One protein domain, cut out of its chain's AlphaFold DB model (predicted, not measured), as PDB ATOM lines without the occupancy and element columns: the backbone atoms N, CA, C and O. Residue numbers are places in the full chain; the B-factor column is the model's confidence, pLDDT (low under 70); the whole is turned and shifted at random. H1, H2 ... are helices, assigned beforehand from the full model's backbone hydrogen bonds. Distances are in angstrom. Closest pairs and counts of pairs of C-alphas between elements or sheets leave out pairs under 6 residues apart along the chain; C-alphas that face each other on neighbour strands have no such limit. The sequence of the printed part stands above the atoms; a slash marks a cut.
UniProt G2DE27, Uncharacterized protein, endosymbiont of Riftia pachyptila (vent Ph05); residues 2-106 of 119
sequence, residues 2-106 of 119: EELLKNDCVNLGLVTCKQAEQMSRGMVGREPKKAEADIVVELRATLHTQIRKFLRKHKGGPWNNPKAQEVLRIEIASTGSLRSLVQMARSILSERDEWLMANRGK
ATOM      1  N   GLU A   2     557.140 453.323 284.969       80.06
ATOM      2  CA  GLU A   2     557.109 452.735 286.313       80.06
ATOM      3  C   GLU A   2     556.779 453.747 287.420       80.06
ATOM      4  O   GLU A   2     555.941 453.460 288.266       80.06
ATOM      5  N   GLU A   3     557.337 454.958 287.359       85.44
ATOM      6  CA  GLU A   3     557.009 456.041 288.298       85.44
ATOM      7  C   GLU A   3     555.532 456.469 288.219       85.44
ATOM      8  O   GLU A   3     554.860 456.547 289.242       85.44
ATOM      9  N   LEU A   4     554.983 456.653 287.008       85.62
ATOM     10  CA  LEU A   4     553.556 456.964 286.814       85.62
ATOM     11  C   LEU A   4     552.654 455.857 287.380       85.62
ATOM     12  O   LEU A   4     551.583 456.130 287.915       85.62
ATOM     13  N   LEU A   5     553.073 454.599 287.254       86.50
ATOM     14  CA  LEU A   5     552.311 453.454 287.739       86.50
ATOM     15  C   LEU A   5     552.374 453.330 289.268       86.50
ATOM     16  O   LEU A   5     551.340 453.157 289.903       86.50
ATOM     17  N   LYS A   6     553.572 453.422 289.857       89.19
ATOM     18  CA  LYS A   6     553.798 453.229 291.299       89.19
ATOM     19  C   LYS A   6     553.416 454.439 292.147       89.19
ATOM     20  O   LYS A   6     553.064 454.251 293.304       89.19
ATOM     21  N   ASN A   7     553.446 455.642 291.575       92.00
ATOM     22  CA  ASN A   7     553.082 456.868 292.280       92.00
ATOM     23  C   ASN A   7     551.704 457.350 291.841       92.00
ATOM     24  O   ASN A   7     550.755 457.273 292.610       92.00
ATOM     25  N   ASP A   8     551.553 457.815 290.601       92.25
ATOM     26  CA  ASP A   8     550.334 458.524 290.198       92.25
ATOM     27  C   ASP A   8     549.099 457.629 290.156       92.25
ATOM     28  O   ASP A   8     548.054 457.995 290.688       92.25
ATOM     29  N   CYS A   9     549.206 456.440 289.564       91.88
ATOM     30  CA  CYS A   9     548.074 455.517 289.497       91.88
ATOM     31  C   CYS A   9     547.687 454.996 290.889       91.88
ATOM     32  O   CYS A   9     546.506 454.763 291.143       91.88
ATOM     33  N   VAL A  10     548.659 454.861 291.795       93.75
ATOM     34  CA  VAL A  10     548.421 454.497 293.199       93.75
ATOM     35  C   VAL A  10     547.761 455.641 293.964       93.75
ATOM     36  O   VAL A  10     546.741 455.429 294.614       93.75
ATOM     37  N   ASN A  11     548.280 456.863 293.839       92.81
ATOM     38  CA  ASN A  11     547.750 458.055 294.504       92.81
ATOM     39  C   ASN A  11     546.317 458.371 294.062       92.81
ATOM     40  O   ASN A  11     545.491 458.786 294.870       92.81
ATOM     41  N   LEU A  12     545.998 458.131 292.788       93.12
ATOM     42  CA  LEU A  12     544.641 458.260 292.252       93.12
ATOM     43  C   LEU A  12     543.733 457.080 292.622       93.12
ATOM     44  O   LEU A  12     542.553 457.077 292.275       93.12
ATOM     45  N   GLY A  13     544.268 456.060 293.297       92.88
ATOM     46  CA  GLY A  13     543.537 454.859 293.678       92.88
ATOM     47  C   GLY A  13     543.104 454.004 292.489       92.88
ATOM     48  O   GLY A  13     542.173 453.211 292.622       92.88
ATOM     49  N   LEU A  14     543.734 454.155 291.318       93.12
ATOM     50  CA  LEU A  14     543.478 453.301 290.154       93.12
ATOM     51  C   LEU A  14     544.007 451.885 290.388       93.12
ATOM     52  O   LEU A  14     543.411 450.929 289.911       93.12
ATOM     53  N   VAL A  15     545.092 451.750 291.147       95.06
ATOM     54  CA  VAL A  15     545.671 450.470 291.575       95.06
ATOM     55  C   VAL A  15     546.196 450.583 292.999       95.06
ATOM     56  O   VAL A  15     546.505 451.667 293.482       95.06
ATOM     57  N   THR A  16     546.325 449.452 293.682       93.88
ATOM     58  CA  THR A  16     547.077 449.373 294.944       93.88
ATOM     59  C   THR A  16     548.584 449.332 294.682       93.88
ATOM     60  O   THR A  16     549.010 448.916 293.603       93.88
ATOM     61  N   CYS A  17     549.411 449.662 295.684       92.06
ATOM     62  CA  CYS A  17     550.873 449.529 295.580       92.06
ATOM     63  C   CYS A  17     551.287 448.117 295.137       92.06
ATOM     64  O   CYS A  17     552.102 447.952 294.234       92.06
ATOM     65  N   LYS A  18     550.648 447.089 295.713       93.12
ATOM     66  CA  LYS A  18     550.902 445.684 295.372       93.12
ATOM     67  C   LYS A  18     550.575 445.376 293.908       93.12
ATOM     68  O   LYS A  18     551.347 444.689 293.247       93.12
ATOM     69  N   GLN A  19     549.453 445.881 293.394       93.00
ATOM     70  CA  GLN A  19     549.089 445.711 291.983       93.00
ATOM     71  C   GLN A  19     550.063 446.454 291.065       93.00
ATOM     72  O   GLN A  19     550.519 445.877 290.085       93.00
ATOM     73  N   ALA A  20     550.451 447.685 291.409       92.81
ATOM     74  CA  ALA A  20     551.436 448.451 290.649       92.81
ATOM     75  C   ALA A  20     552.794 447.729 290.569       92.81
ATOM     76  O   ALA A  20     553.409 447.667 289.504       92.81
ATOM     77  N   GLU A  21     553.248 447.124 291.670       91.94
ATOM     78  CA  GLU A  21     554.451 446.287 291.692       91.94
ATOM     79  C   GLU A  21     554.311 445.030 290.828       91.94
ATOM     80  O   GLU A  21     555.234 444.697 290.083       91.94
ATOM     81  N   GLN A  22     553.172 444.337 290.896       92.38
ATOM     82  CA  GLN A  22     552.906 443.150 290.077       92.38
ATOM     83  C   GLN A  22     552.887 443.483 288.584       92.38
ATOM     84  O   GLN A  22     553.561 442.816 287.802       92.38
ATOM     85  N   MET A  23     552.179 444.546 288.202       91.94
ATOM     86  CA  MET A  23     552.137 445.049 286.829       91.94
ATOM     87  C   MET A  23     553.536 445.441 286.350       91.94
ATOM     88  O   MET A  23     553.937 445.042 285.262       91.94
ATOM     89  N   SER A  24     554.314 446.139 287.185       90.19
ATOM     90  CA  SER A  24     555.695 446.530 286.880       90.19
ATOM     91  C   SER A  24     556.616 445.335 286.644       90.19
ATOM     92  O   SER A  24     557.321 445.304 285.635       90.19
ATOM     93  N   ARG A  25     556.564 444.314 287.507       90.44
ATOM     94  CA  ARG A  25     557.324 443.067 287.315       90.44
ATOM     95  C   ARG A  25     556.887 442.329 286.054       90.44
ATOM     96  O   ARG A  25     557.732 441.812 285.332       90.44
ATOM     97  N   GLY A  26     555.588 442.332 285.759       87.00
ATOM     98  CA  GLY A  26     555.023 441.744 284.546       87.00
ATOM     99  C   GLY A  26     555.466 442.423 283.245       87.00
ATOM    100  O   GLY A  26     555.270 441.846 282.180       87.00
ATOM    101  N   MET A  27     556.073 443.616 283.297       86.38
ATOM    102  CA  MET A  27     556.634 444.288 282.116       86.38
ATOM    103  C   MET A  27     558.043 443.810 281.750       86.38
ATOM    104  O   MET A  27     558.478 444.027 280.619       86.38
ATOM    105  N   VAL A  28     558.778 443.199 282.683       86.62
ATOM    106  CA  VAL A  28     560.189 442.847 282.476       86.62
ATOM    107  C   VAL A  28     560.314 441.845 281.324       86.62
ATOM    108  O   VAL A  28     559.650 440.813 281.309       86.62
ATOM    109  N   GLY A  29     561.150 442.169 280.334       88.00
ATOM    110  CA  GLY A  29     561.358 441.341 279.139       88.00
ATOM    111  C   GLY A  29     560.271 441.462 278.062       88.00
ATOM    112  O   GLY A  29     560.377 440.810 277.026       88.00
ATOM    113  N   ARG A  30     559.241 442.297 278.263       90.56
ATOM    114  CA  ARG A  30     558.215 442.588 277.251       90.56
ATOM    115  C   ARG A  30     558.587 443.821 276.432       90.56
ATOM    116  O   ARG A  30     559.291 444.711 276.901       90.56
ATOM    117  N   GLU A  31     558.053 443.907 275.215       92.31
ATOM    118  CA  GLU A  31     558.150 445.129 274.417       92.31
ATOM    119  C   GLU A  31     557.452 446.296 275.152       92.31
ATOM    120  O   GLU A  31     556.263 446.174 275.471       92.31
ATOM    121  N   PRO A  32     558.133 447.436 275.390       88.44
ATOM    122  CA  PRO A  32     557.598 448.526 276.209       88.44
ATOM    123  C   PRO A  32     556.236 449.055 275.750       88.44
ATOM    124  O   PRO A  32     555.361 449.289 276.578       88.44
ATOM    125  N   LYS A  33     556.024 449.196 274.434       90.19
ATOM    126  CA  LYS A  33     554.754 449.691 273.876       90.19
ATOM    127  C   LYS A  33     553.596 448.732 274.136       90.19
ATOM    128  O   LYS A  33     552.502 449.164 274.489       90.19
ATOM    129  N   LYS A  34     553.837 447.430 273.981       91.38
ATOM    130  CA  LYS A  34     552.828 446.393 274.221       91.38
ATOM    131  C   LYS A  34     552.514 446.265 275.711       91.38
ATOM    132  O   LYS A  34     551.353 446.148 276.081       91.38
ATOM    133  N   ALA A  35     553.540 446.334 276.558       91.88
ATOM    134  CA  ALA A  35     553.373 446.340 278.006       91.88
ATOM    135  C   ALA A  35     552.559 447.556 278.484       91.88
ATOM    136  O   ALA A  35     551.644 447.394 279.290       91.88
ATOM    137  N   GLU A  36     552.837 448.750 277.949       92.62
ATOM    138  CA  GLU A  36     552.052 449.950 278.255       92.62
ATOM    139  C   GLU A  36     550.596 449.796 277.829       92.62
ATOM    140  O   GLU A  36     549.702 450.086 278.619       92.62
ATOM    141  N   ALA A  37     550.353 449.329 276.602       92.50
ATOM    142  CA  ALA A  37     549.004 449.174 276.073       92.50
ATOM    143  C   ALA A  37     548.143 448.265 276.966       92.50
ATOM    144  O   ALA A  37     547.015 448.633 277.296       92.50
ATOM    145  N   ASP A  38     548.690 447.135 277.418       93.25
ATOM    146  CA  ASP A  38     547.989 446.215 278.318       93.25
ATOM    147  C   ASP A  38     547.668 446.869 279.671       93.25
ATOM    148  O   ASP A  38     546.532 446.803 280.144       93.25
ATOM    149  N   ILE A  39     548.647 447.557 280.270       94.12
ATOM    150  CA  ILE A  39     548.456 448.283 281.535       94.12
ATOM    151  C   ILE A  39     547.371 449.346 281.377       94.12
ATOM    152  O   ILE A  39     546.493 449.482 282.225       94.12
ATOM    153  N   VAL A  40     547.405 450.096 280.279       95.38
ATOM    154  CA  VAL A  40     546.425 451.137 279.989       95.38
ATOM    155  C   VAL A  40     545.021 450.546 279.864       95.38
ATOM    156  O   VAL A  40     544.083 451.122 280.412       95.38
ATOM    157  N   VAL A  41     544.852 449.395 279.208       94.94
ATOM    158  CA  VAL A  41     543.553 448.706 279.119       94.94
ATOM    159  C   VAL A  41     543.027 448.332 280.509       94.94
ATOM    160  O   VAL A  41     541.867 448.610 280.823       94.94
ATOM    161  N   GLU A  42     543.875 447.766 281.367       94.56
ATOM    162  CA  GLU A  42     543.487 447.367 282.724       94.56
ATOM    163  C   GLU A  42     543.125 448.574 283.609       94.56
ATOM    164  O   GLU A  42     542.107 448.577 284.315       94.56
ATOM    165  N   LEU A  43     543.906 449.651 283.525       95.81
ATOM    166  CA  LEU A  43     543.649 450.881 284.273       95.81
ATOM    167  C   LEU A  43     542.389 451.605 283.780       95.81
ATOM    168  O   LEU A  43     541.608 452.084 284.607       95.81
ATOM    169  N   ARG A  44     542.127 451.634 282.461       96.12
ATOM    170  CA  ARG A  44     540.862 452.149 281.902       96.12
ATOM    171  C   ARG A  44     539.675 451.383 282.478       96.12
ATOM    172  O   ARG A  44     538.728 452.009 282.949       96.12
ATOM    173  N   ALA A  45     539.729 450.048 282.491       94.88
ATOM    174  CA  ALA A  45     538.664 449.206 283.044       94.88
ATOM    175  C   ALA A  45     538.431 449.470 284.542       94.88
ATOM    176  O   ALA A  45     537.284 449.522 285.013       94.88
ATOM    177  N   THR A  46     539.514 449.694 285.287       95.81
ATOM    178  CA  THR A  46     539.442 450.016 286.713       95.81
ATOM    179  C   THR A  46     538.791 451.375 286.953       95.81
ATOM    180  O   THR A  46     537.820 451.452 287.712       95.81
ATOM    181  N   LEU A  47     539.233 452.425 286.253       95.75
ATOM    182  CA  LEU A  47     538.618 453.755 286.313       95.75
ATOM    183  C   LEU A  47     537.126 453.694 285.951       95.75
ATOM    184  O   LEU A  47     536.278 454.213 286.680       95.75
ATOM    185  N   HIS A  48     536.786 452.962 284.888       94.44
ATOM    186  CA  HIS A  48     535.402 452.751 284.467       94.44
ATOM    187  C   HIS A  48     534.537 452.138 285.570       94.44
ATOM    188  O   HIS A  48     533.395 452.552 285.800       94.44
ATOM    189  N   THR A  49     535.082 451.141 286.265       94.81
ATOM    190  CA  THR A  49     534.402 450.456 287.363       94.81
ATOM    191  C   THR A  49     534.177 451.393 288.545       94.81
ATOM    192  O   THR A  49     533.091 451.380 289.133       94.81
ATOM    193  N   GLN A  50     535.165 452.224 288.882       93.81
ATOM    194  CA  GLN A  50     535.048 453.207 289.960       93.81
ATOM    195  C   GLN A  50     533.959 454.239 289.662       93.81
ATOM    196  O   GLN A  50     533.061 454.426 290.487       93.81
ATOM    197  N   ILE A  51     533.971 454.830 288.465       94.31
ATOM    198  CA  ILE A  51     532.959 455.807 288.039       94.31
ATOM    199  C   ILE A  51     531.572 455.169 288.054       94.31
ATOM    200  O   ILE A  51     530.649 455.705 288.656       94.31
ATOM    201  N   ARG A  52     531.411 453.967 287.490       93.75
ATOM    202  CA  ARG A  52     530.120 453.261 287.498       93.75
ATOM    203  C   ARG A  52     529.599 453.003 288.914       93.75
ATOM    204  O   ARG A  52     528.404 453.166 289.163       93.75
ATOM    205  N   LYS A  53     530.464 452.581 289.844       93.75
ATOM    206  CA  LYS A  53     530.089 452.397 291.258       93.75
ATOM    207  C   LYS A  53     529.662 453.725 291.887       93.75
ATOM    208  O   LYS A  53     528.640 453.764 292.571       93.75
ATOM    209  N   PHE A  54     530.396 454.801 291.610       93.81
ATOM    210  CA  PHE A  54     530.083 456.142 292.090       93.81
ATOM    211  C   PHE A  54     528.723 456.637 291.577       93.81
ATOM    212  O   PHE A  54     527.857 456.983 292.378       93.81
ATOM    213  N   LEU A  55     528.495 456.580 290.260       91.88
ATOM    214  CA  LEU A  55     527.242 456.983 289.614       91.88
ATOM    215  C   LEU A  55     526.029 456.270 290.224       91.88
ATOM    216  O   LEU A  55     525.014 456.903 290.502       91.88
ATOM    217  N   ARG A  56     526.137 454.965 290.493       91.56
ATOM    218  CA  ARG A  56     525.066 454.190 291.142       91.56
ATOM    219  C   ARG A  56     524.797 454.652 292.566       91.56
ATOM    220  O   ARG A  56     523.646 454.849 292.936       91.56
ATOM    221  N   LYS A  57     525.858 454.825 293.356       91.75
ATOM    222  CA  LYS A  57     525.758 455.232 294.762       91.75
ATOM    223  C   LYS A  57     525.172 456.638 294.909       91.75
ATOM    224  O   LYS A  57     524.395 456.880 295.826       91.75
ATOM    225  N   HIS A  58     525.517 457.545 293.999       90.50
ATOM    226  CA  HIS A  58     525.180 458.967 294.080       90.50
ATOM    227  C   HIS A  58     524.126 459.410 293.054       90.50
ATOM    228  O   HIS A  58     524.012 460.601 292.772       90.50
ATOM    229  N   LYS A  59     523.349 458.463 292.499       87.44
ATOM    230  CA  LYS A  59     522.275 458.709 291.513       87.44
ATOM    231  C   LYS A  59     522.705 459.649 290.378       87.44
ATOM    232  O   LYS A  59     521.995 460.586 290.029       87.44
ATOM    233  N   GLY A  60     523.887 459.401 289.823       84.56
ATOM    234  CA  GLY A  60     524.436 460.154 288.701       84.56
ATOM    235  C   GLY A  60     525.537 461.155 289.058       84.56
ATOM    236  O   GLY A  60     526.360 461.439 288.199       84.56
ATOM    237  N   GLY A  61     525.641 461.625 290.306       92.00
ATOM    238  CA  GLY A  61     526.747 462.505 290.711       92.00
ATOM    239  C   GLY A  61     526.883 463.766 289.831       92.00
ATOM    240  O   GLY A  61     525.853 464.314 289.427       92.00
ATOM    241  N   PRO A  62     528.112 464.219 289.505       93.94
ATOM    242  CA  PRO A  62     528.318 465.340 288.583       93.94
ATOM    243  C   PRO A  62     527.911 465.001 287.137       93.94
ATOM    244  O   PRO A  62     527.486 465.874 286.386       93.94
ATOM    245  N   TRP A  63     527.908 463.717 286.771       95.19
ATOM    246  CA  TRP A  63     527.570 463.231 285.428       95.19
ATOM    247  C   TRP A  63     526.181 462.580 285.402       95.19
ATOM    248  O   TRP A  63     526.000 461.427 285.001       95.19
ATOM    249  N   ASN A  64     525.175 463.298 285.898       91.25
ATOM    250  CA  ASN A  64     523.848 462.729 286.145       91.25
ATOM    251  C   ASN A  64     523.018 462.438 284.887       91.25
ATOM    252  O   ASN A  64     522.068 461.659 284.955       91.25
ATOM    253  N   ASN A  65     523.378 463.021 283.746       93.94
ATOM    254  CA  ASN A  65     522.665 462.829 282.492       93.94
ATOM    255  C   ASN A  65     523.344 461.757 281.609       93.94
ATOM    256  O   ASN A  65     524.573 461.622 281.635       93.94
ATOM    257  N   PRO A  66     522.577 461.006 280.791       92.31
ATOM    258  CA  PRO A  66     523.128 459.934 279.958       92.31
ATOM    259  C   PRO A  66     524.200 460.398 278.966       92.31
ATOM    260  O   PRO A  66     525.145 459.662 278.696       92.31
ATOM    261  N   LYS A  67     524.080 461.626 278.441       94.94
ATOM    262  CA  LYS A  67     525.030 462.169 277.465       94.94
ATOM    263  C   LYS A  67     526.416 462.373 278.080       94.94
ATOM    264  O   LYS A  67     527.397 461.964 277.470       94.94
ATOM    265  N   ALA A  68     526.501 462.928 279.287       93.75
ATOM    266  CA  ALA A  68     527.759 463.101 280.012       93.75
ATOM    267  C   ALA A  68     528.419 461.753 280.347       93.75
ATOM    268  O   ALA A  68     529.625 461.589 280.187       93.75
ATOM    269  N   GLN A  69     527.624 460.750 280.735       93.69
ATOM    270  CA  GLN A  69     528.138 459.399 280.999       93.69
ATOM    271  C   GLN A  69     528.655 458.704 279.734       93.69
ATOM    272  O   GLN A  69     529.580 457.895 279.813       93.69
ATOM    273  N   GLU A  70     528.052 458.989 278.577       93.75
ATOM    274  CA  GLU A  70     528.543 458.510 277.285       93.75
ATOM    275  C   GLU A  70     529.868 459.168 276.910       93.75
ATOM    276  O   GLU A  70     530.810 458.472 276.544       93.75
ATOM    277  N   VAL A  71     529.959 460.493 277.058       94.12
ATOM    278  CA  VAL A  71     531.191 461.250 276.792       94.12
ATOM    279  C   VAL A  71     532.341 460.704 277.634       94.12
ATOM    280  O   VAL A  71     533.354 460.305 277.070       94.12
ATOM    281  N   LEU A  72     532.141 460.539 278.946       94.19
ATOM    282  CA  LEU A  72     533.146 459.936 279.827       94.19
ATOM    283  C   LEU A  72     533.582 458.542 279.375       94.19
ATOM    284  O   LEU A  72     534.765 458.212 279.423       94.19
ATOM    285  N   ARG A  73     532.636 457.699 278.945       93.44
ATOM    286  CA  ARG A  73     532.948 456.344 278.476       93.44
ATOM    287  C   ARG A  73     533.843 456.380 277.243       93.44
ATOM    288  O   ARG A  73     534.825 455.644 277.190       93.44
ATOM    289  N   ILE A  74     533.505 457.224 276.272       94.81
ATOM    290  CA  ILE A  74     534.272 457.386 275.035       94.81
ATOM    291  C   ILE A  74     535.660 457.959 275.341       94.81
ATOM    292  O   ILE A  74     536.662 457.436 274.852       94.81
ATOM    293  N   GLU A  75     535.741 458.981 276.190       93.25
ATOM    294  CA  GLU A  75     537.003 459.608 276.588       93.25
ATOM    295  C   GLU A  75     537.947 458.595 277.245       93.25
ATOM    296  O   GLU A  75     539.064 458.387 276.759       93.25
ATOM    297  N   ILE A  76     537.466 457.864 278.257       94.25
ATOM    298  CA  ILE A  76     538.247 456.817 278.928       94.25
ATOM    299  C   ILE A  76     538.665 455.741 277.923       94.25
ATOM    300  O   ILE A  76     539.828 455.344 277.896       94.25
ATOM    301  N   ALA A  77     537.757 455.287 277.055       92.94
ATOM    302  CA  ALA A  77     538.069 454.275 276.051       92.94
ATOM    303  C   ALA A  77     539.123 454.738 275.028       92.94
ATOM    304  O   ALA A  77     539.891 453.902 274.553       92.94
ATOM    305  N   SER A  78     539.197 456.033 274.711       92.88
ATOM    306  CA  SER A  78     540.090 456.579 273.673       92.88
ATOM    307  C   SER A  78     541.538 456.806 274.144       92.88
ATOM    308  O   SER A  78     542.464 456.572 273.377       92.88
ATOM    309  N   THR A  79     541.756 457.173 275.413       93.50
ATOM    310  CA  THR A  79     542.762 456.593 276.334       93.50
ATOM    311  C   THR A  79     544.169 456.131 275.914       93.50
ATOM    312  O   THR A  79     544.689 455.295 276.639       93.50
ATOM    313  N   GLY A  80     544.823 456.553 274.833       90.75
ATOM    314  CA  GLY A  80     545.937 455.802 274.208       90.75
ATOM    315  C   GLY A  80     547.220 455.500 275.014       90.75
ATOM    316  O   GLY A  80     547.905 454.532 274.695       90.75
ATOM    317  N   SER A  81     547.555 456.286 276.039       94.38
ATOM    318  CA  SER A  81     548.811 456.157 276.804       94.38
ATOM    319  C   SER A  81     548.589 456.225 278.313       94.38
ATOM    320  O   SER A  81     547.577 456.761 278.781       94.38
ATOM    321  N   LEU A  82     549.567 455.754 279.093       93.44
ATOM    322  CA  LEU A  82     549.491 455.810 280.554       93.44
ATOM    323  C   LEU A  82     549.450 457.257 281.050       93.44
ATOM    324  O   LEU A  82     548.660 457.598 281.928       93.44
ATOM    325  N   ARG A  83     550.256 458.136 280.442       94.31
ATOM    326  CA  ARG A  83     550.292 459.561 280.792       94.31
ATOM    327  C   ARG A  83     548.943 460.239 280.546       94.31
ATOM    328  O   ARG A  83     548.450 460.927 281.437       94.31
ATOM    329  N   SER A  84     548.349 460.032 279.369       94.50
ATOM    330  CA  SER A  84     547.041 460.613 279.039       94.50
ATOM    331  C   SER A  84     545.944 460.096 279.968       94.50
ATOM    332  O   SER A  84     545.100 460.872 280.408       94.50
ATOM    333  N   LEU A  85     545.984 458.805 280.319       95.06
ATOM    334  CA  LEU A  85     545.021 458.211 281.241       95.06
ATOM    335  C   LEU A  85     545.142 458.808 282.648       95.06
ATOM    336  O   LEU A  85     544.128 459.142 283.249       95.06
ATOM    337  N   VAL A  86     546.363 458.993 283.162       95.06
ATOM    338  CA  VAL A  86     546.602 459.623 284.473       95.06
ATOM    339  C   VAL A  86     546.083 461.061 284.505       95.06
ATOM    340  O   VAL A  86     545.417 461.450 285.463       95.06
ATOM    341  N   GLN A  87     546.357 461.855 283.466       95.19
ATOM    342  CA  GLN A  87     545.872 463.238 283.380       95.19
ATOM    343  C   GLN A  87     544.341 463.302 283.340       95.19
ATOM    344  O   GLN A  87     543.737 464.071 284.088       95.19
ATOM    345  N   MET A  88     543.713 462.448 282.531       95.75
ATOM    346  CA  MET A  88     542.258 462.341 282.456       95.75
ATOM    347  C   MET A  88     541.650 461.887 283.788       95.75
ATOM    348  O   MET A  88     540.704 462.497 284.279       95.75
ATOM    349  N   ALA A  89     542.228 460.861 284.418       95.62
ATOM    350  CA  ALA A  89     541.782 460.365 285.714       95.62
ATOM    351  C   ALA A  89     541.863 461.451 286.796       95.62
ATOM    352  O   ALA A  89     540.919 461.595 287.565       95.62
ATOM    353  N   ARG A  90     542.935 462.257 286.829       95.44
ATOM    354  CA  ARG A  90     543.041 463.414 287.738       95.44
ATOM    355  C   ARG A  90     541.873 464.379 287.563       95.44
ATOM    356  O   ARG A  90     541.255 464.745 288.556       95.44
ATOM    357  N   SER A  91     541.550 464.746 286.322       95.25
ATOM    358  CA  SER A  91     540.440 465.660 286.029       95.25
ATOM    359  C   SER A  91     539.097 465.097 286.506       95.25
ATOM    360  O   SER A  91     538.370 465.758 287.239       95.25
ATOM    361  N   ILE A  92     538.798 463.845 286.148       95.38
ATOM    362  CA  ILE A  92     537.539 463.174 286.504       95.38
ATOM    363  C   ILE A  92     537.395 463.028 288.025       95.38
ATOM    364  O   ILE A  92     536.319 463.238 288.586       95.38
ATOM    365  N   LEU A  93     538.470 462.632 288.711       94.50
ATOM    366  CA  LEU A  93     538.446 462.427 290.156       94.50
ATOM    367  C   LEU A  93     538.382 463.758 290.921       94.50
ATOM    368  O   LEU A  93     537.709 463.802 291.947       94.50
ATOM    369  N   SER A  94     538.980 464.837 290.403       95.56
ATOM    370  CA  SER A  94     538.807 466.189 290.958       95.56
ATOM    371  C   SER A  94     537.348 466.633 290.883       95.56
ATOM    372  O   SER A  94     536.768 466.989 291.904       95.56
ATOM    373  N   GLU A  95     536.709 466.507 289.713       95.38
ATOM    374  CA  GLU A  95     535.296 466.874 289.525       95.38
ATOM    375  C   GLU A  95     534.371 466.077 290.465       95.38
ATOM    376  O   GLU A  95     533.439 466.616 291.073       95.38
ATOM    377  N   ARG A  96     534.660 464.782 290.653       94.25
ATOM    378  CA  ARG A  96     533.977 463.935 291.642       94.25
ATOM    379  C   ARG A  96     534.111 464.497 293.056       94.25
ATOM    380  O   ARG A  96     533.121 464.536 293.790       94.25
ATOM    381  N   ASP A  97     535.325 464.851 293.457       93.31
ATOM    382  CA  ASP A  97     535.631 465.276 294.823       93.31
ATOM    383  C   ASP A  97     535.051 466.664 295.118       93.31
ATOM    384  O   ASP A  97     534.460 466.870 296.180       93.31
ATOM    385  N   GLU A  98     535.095 467.575 294.146       94.94
ATOM    386  CA  GLU A  98     534.417 468.874 294.192       94.94
ATOM    387  C   GLU A  98     532.905 468.707 294.380       94.94
ATOM    388  O   GLU A  98     532.313 469.313 295.279       94.94
ATOM    389  N   TRP A  99     532.281 467.815 293.605       94.69
ATOM    390  CA  TRP A  99     530.858 467.506 293.749       94.69
ATOM    391  C   TRP A  99     530.533 466.910 295.124       94.69
ATOM    392  O   TRP A  99     529.551 467.294 295.762       94.69
ATOM    393  N   LEU A 100     531.360 465.985 295.624       93.38
ATOM    394  CA  LEU A 100     531.184 465.405 296.958       93.38
ATOM    395  C   LEU A 100     531.265 466.469 298.055       93.38
ATOM    396  O   LEU A 100     530.455 466.438 298.984       93.38
ATOM    397  N   MET A 101     532.213 467.401 297.951       92.12
ATOM    398  CA  MET A 101     532.372 468.498 298.905       92.12
ATOM    399  C   MET A 101     531.176 469.451 298.869       92.12
ATOM    400  O   MET A 101     530.618 469.756 299.926       92.12
ATOM    401  N   ALA A 102     530.711 469.835 297.677       91.12
ATOM    402  CA  ALA A 102     529.526 470.675 297.501       91.12
ATOM    403  C   ALA A 102     528.240 470.009 298.029       91.12
ATOM    404  O   ALA A 102     527.333 470.677 298.530       91.12
ATOM    405  N   ASN A 103     528.166 468.677 297.974       88.19
ATOM    406  CA  ASN A 103     526.979 467.913 298.355       88.19
ATOM    407  C   ASN A 103     527.087 467.238 299.733       88.19
ATOM    408  O   ASN A 103     526.160 466.530 300.138       88.19
ATOM    409  N   ARG A 104     528.163 467.481 300.492       78.69
ATOM    410  CA  ARG A 104     528.467 466.803 301.765       78.69
ATOM    411  C   ARG A 104     527.321 466.870 302.783       78.69
ATOM    412  O   ARG A 104     527.012 465.861 303.413       78.69
ATOM    413  N   GLY A 105     526.637 468.013 302.885       69.19
ATOM    414  CA  GLY A 105     525.487 468.203 303.787       69.19
ATOM    415  C   GLY A 105     524.202 467.470 303.369       69.19
ATOM    416  O   GLY A 105     523.370 467.159 304.213       69.19
ATOM    417  N   LYS A 106     524.040 467.144 302.079       65.12
ATOM    418  CA  LYS A 106     522.911 466.339 301.565       65.12
ATOM    419  C   LYS A 106     523.195 464.835 301.630       65.12
ATOM    420  O   LYS A 106     522.275 464.024 301.599       65.12
TER     421      LYS A 106
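What this domain is: This is residues 2 to 106 of the 119 residues of an uncharacterized protein of endosymbiont of Riftia pachyptila (vent Ph05) (UniProt G2DE27). Five helices lie roughly along one long axis in an up-and-down bundle, each running against the one before it. The long H3 and H5 run side by side the same way, the shorter H4 folds back along H3, and the hairpin of H1 and H2 sits toward the end where H3 and H5 begin. The printed part has 105 residues with five named helices, H1 to H5 in chain order, and no named strand: all helix. It is compact, with a radius of gyration of the C-alphas of 14.8 A, and only just elongated, spanning 50 by 25 by 19 A.

Where its parts are: Find C-alpha 32 at (557.598, 448.526, 276.209); from there H3 runs 37.5 A to residue 57. H5, residues 82 to 102, spans 30.1 A and ends at (529.526, 470.675, 297.501). H4 is residues 66 to 78, 18.4 A. H1, residues 2 to 11, begins at (557.109, 452.735, 286.313), and H2 is residues 17 to 26.

How they stand to each other: Start at H3: its residues 36 to 47 alone touch H5, closest at C-alphas 40 and 82, 5.6 A, at a shallow tilt of 15 degrees. H3 and H4 form a hairpin, with C-alphas 44 and 76 closest at 6.1 A; H3 touches H4 with residues 44 to 48 alone, and H4 touches H3 with residues 73 to 77 alone. H5 touches H1 with residues 82 to 86 alone, C-alphas 86 and 9 being closest at 6.7 A. H1 and H2 form another hairpin, closest at C-alphas 6 and 20, 5.4 A. H2 is close to but not clearly touching H3, and apart from H4 and H5. Every O i to N i+4 pair is within hydrogen-bond range in H2, H3, H4 and H5; H1 has 4 of 6.

The domain as a whole: The C-alphas of Gly 29 and Gly 105, the two farthest apart, are 51.1 A apart. The printed part has no cut; the link from H3 to H4 is short and the other three are tight. Look for pLDDT under 70 at residues 105 to 106; the mean of the printed part is 92.0.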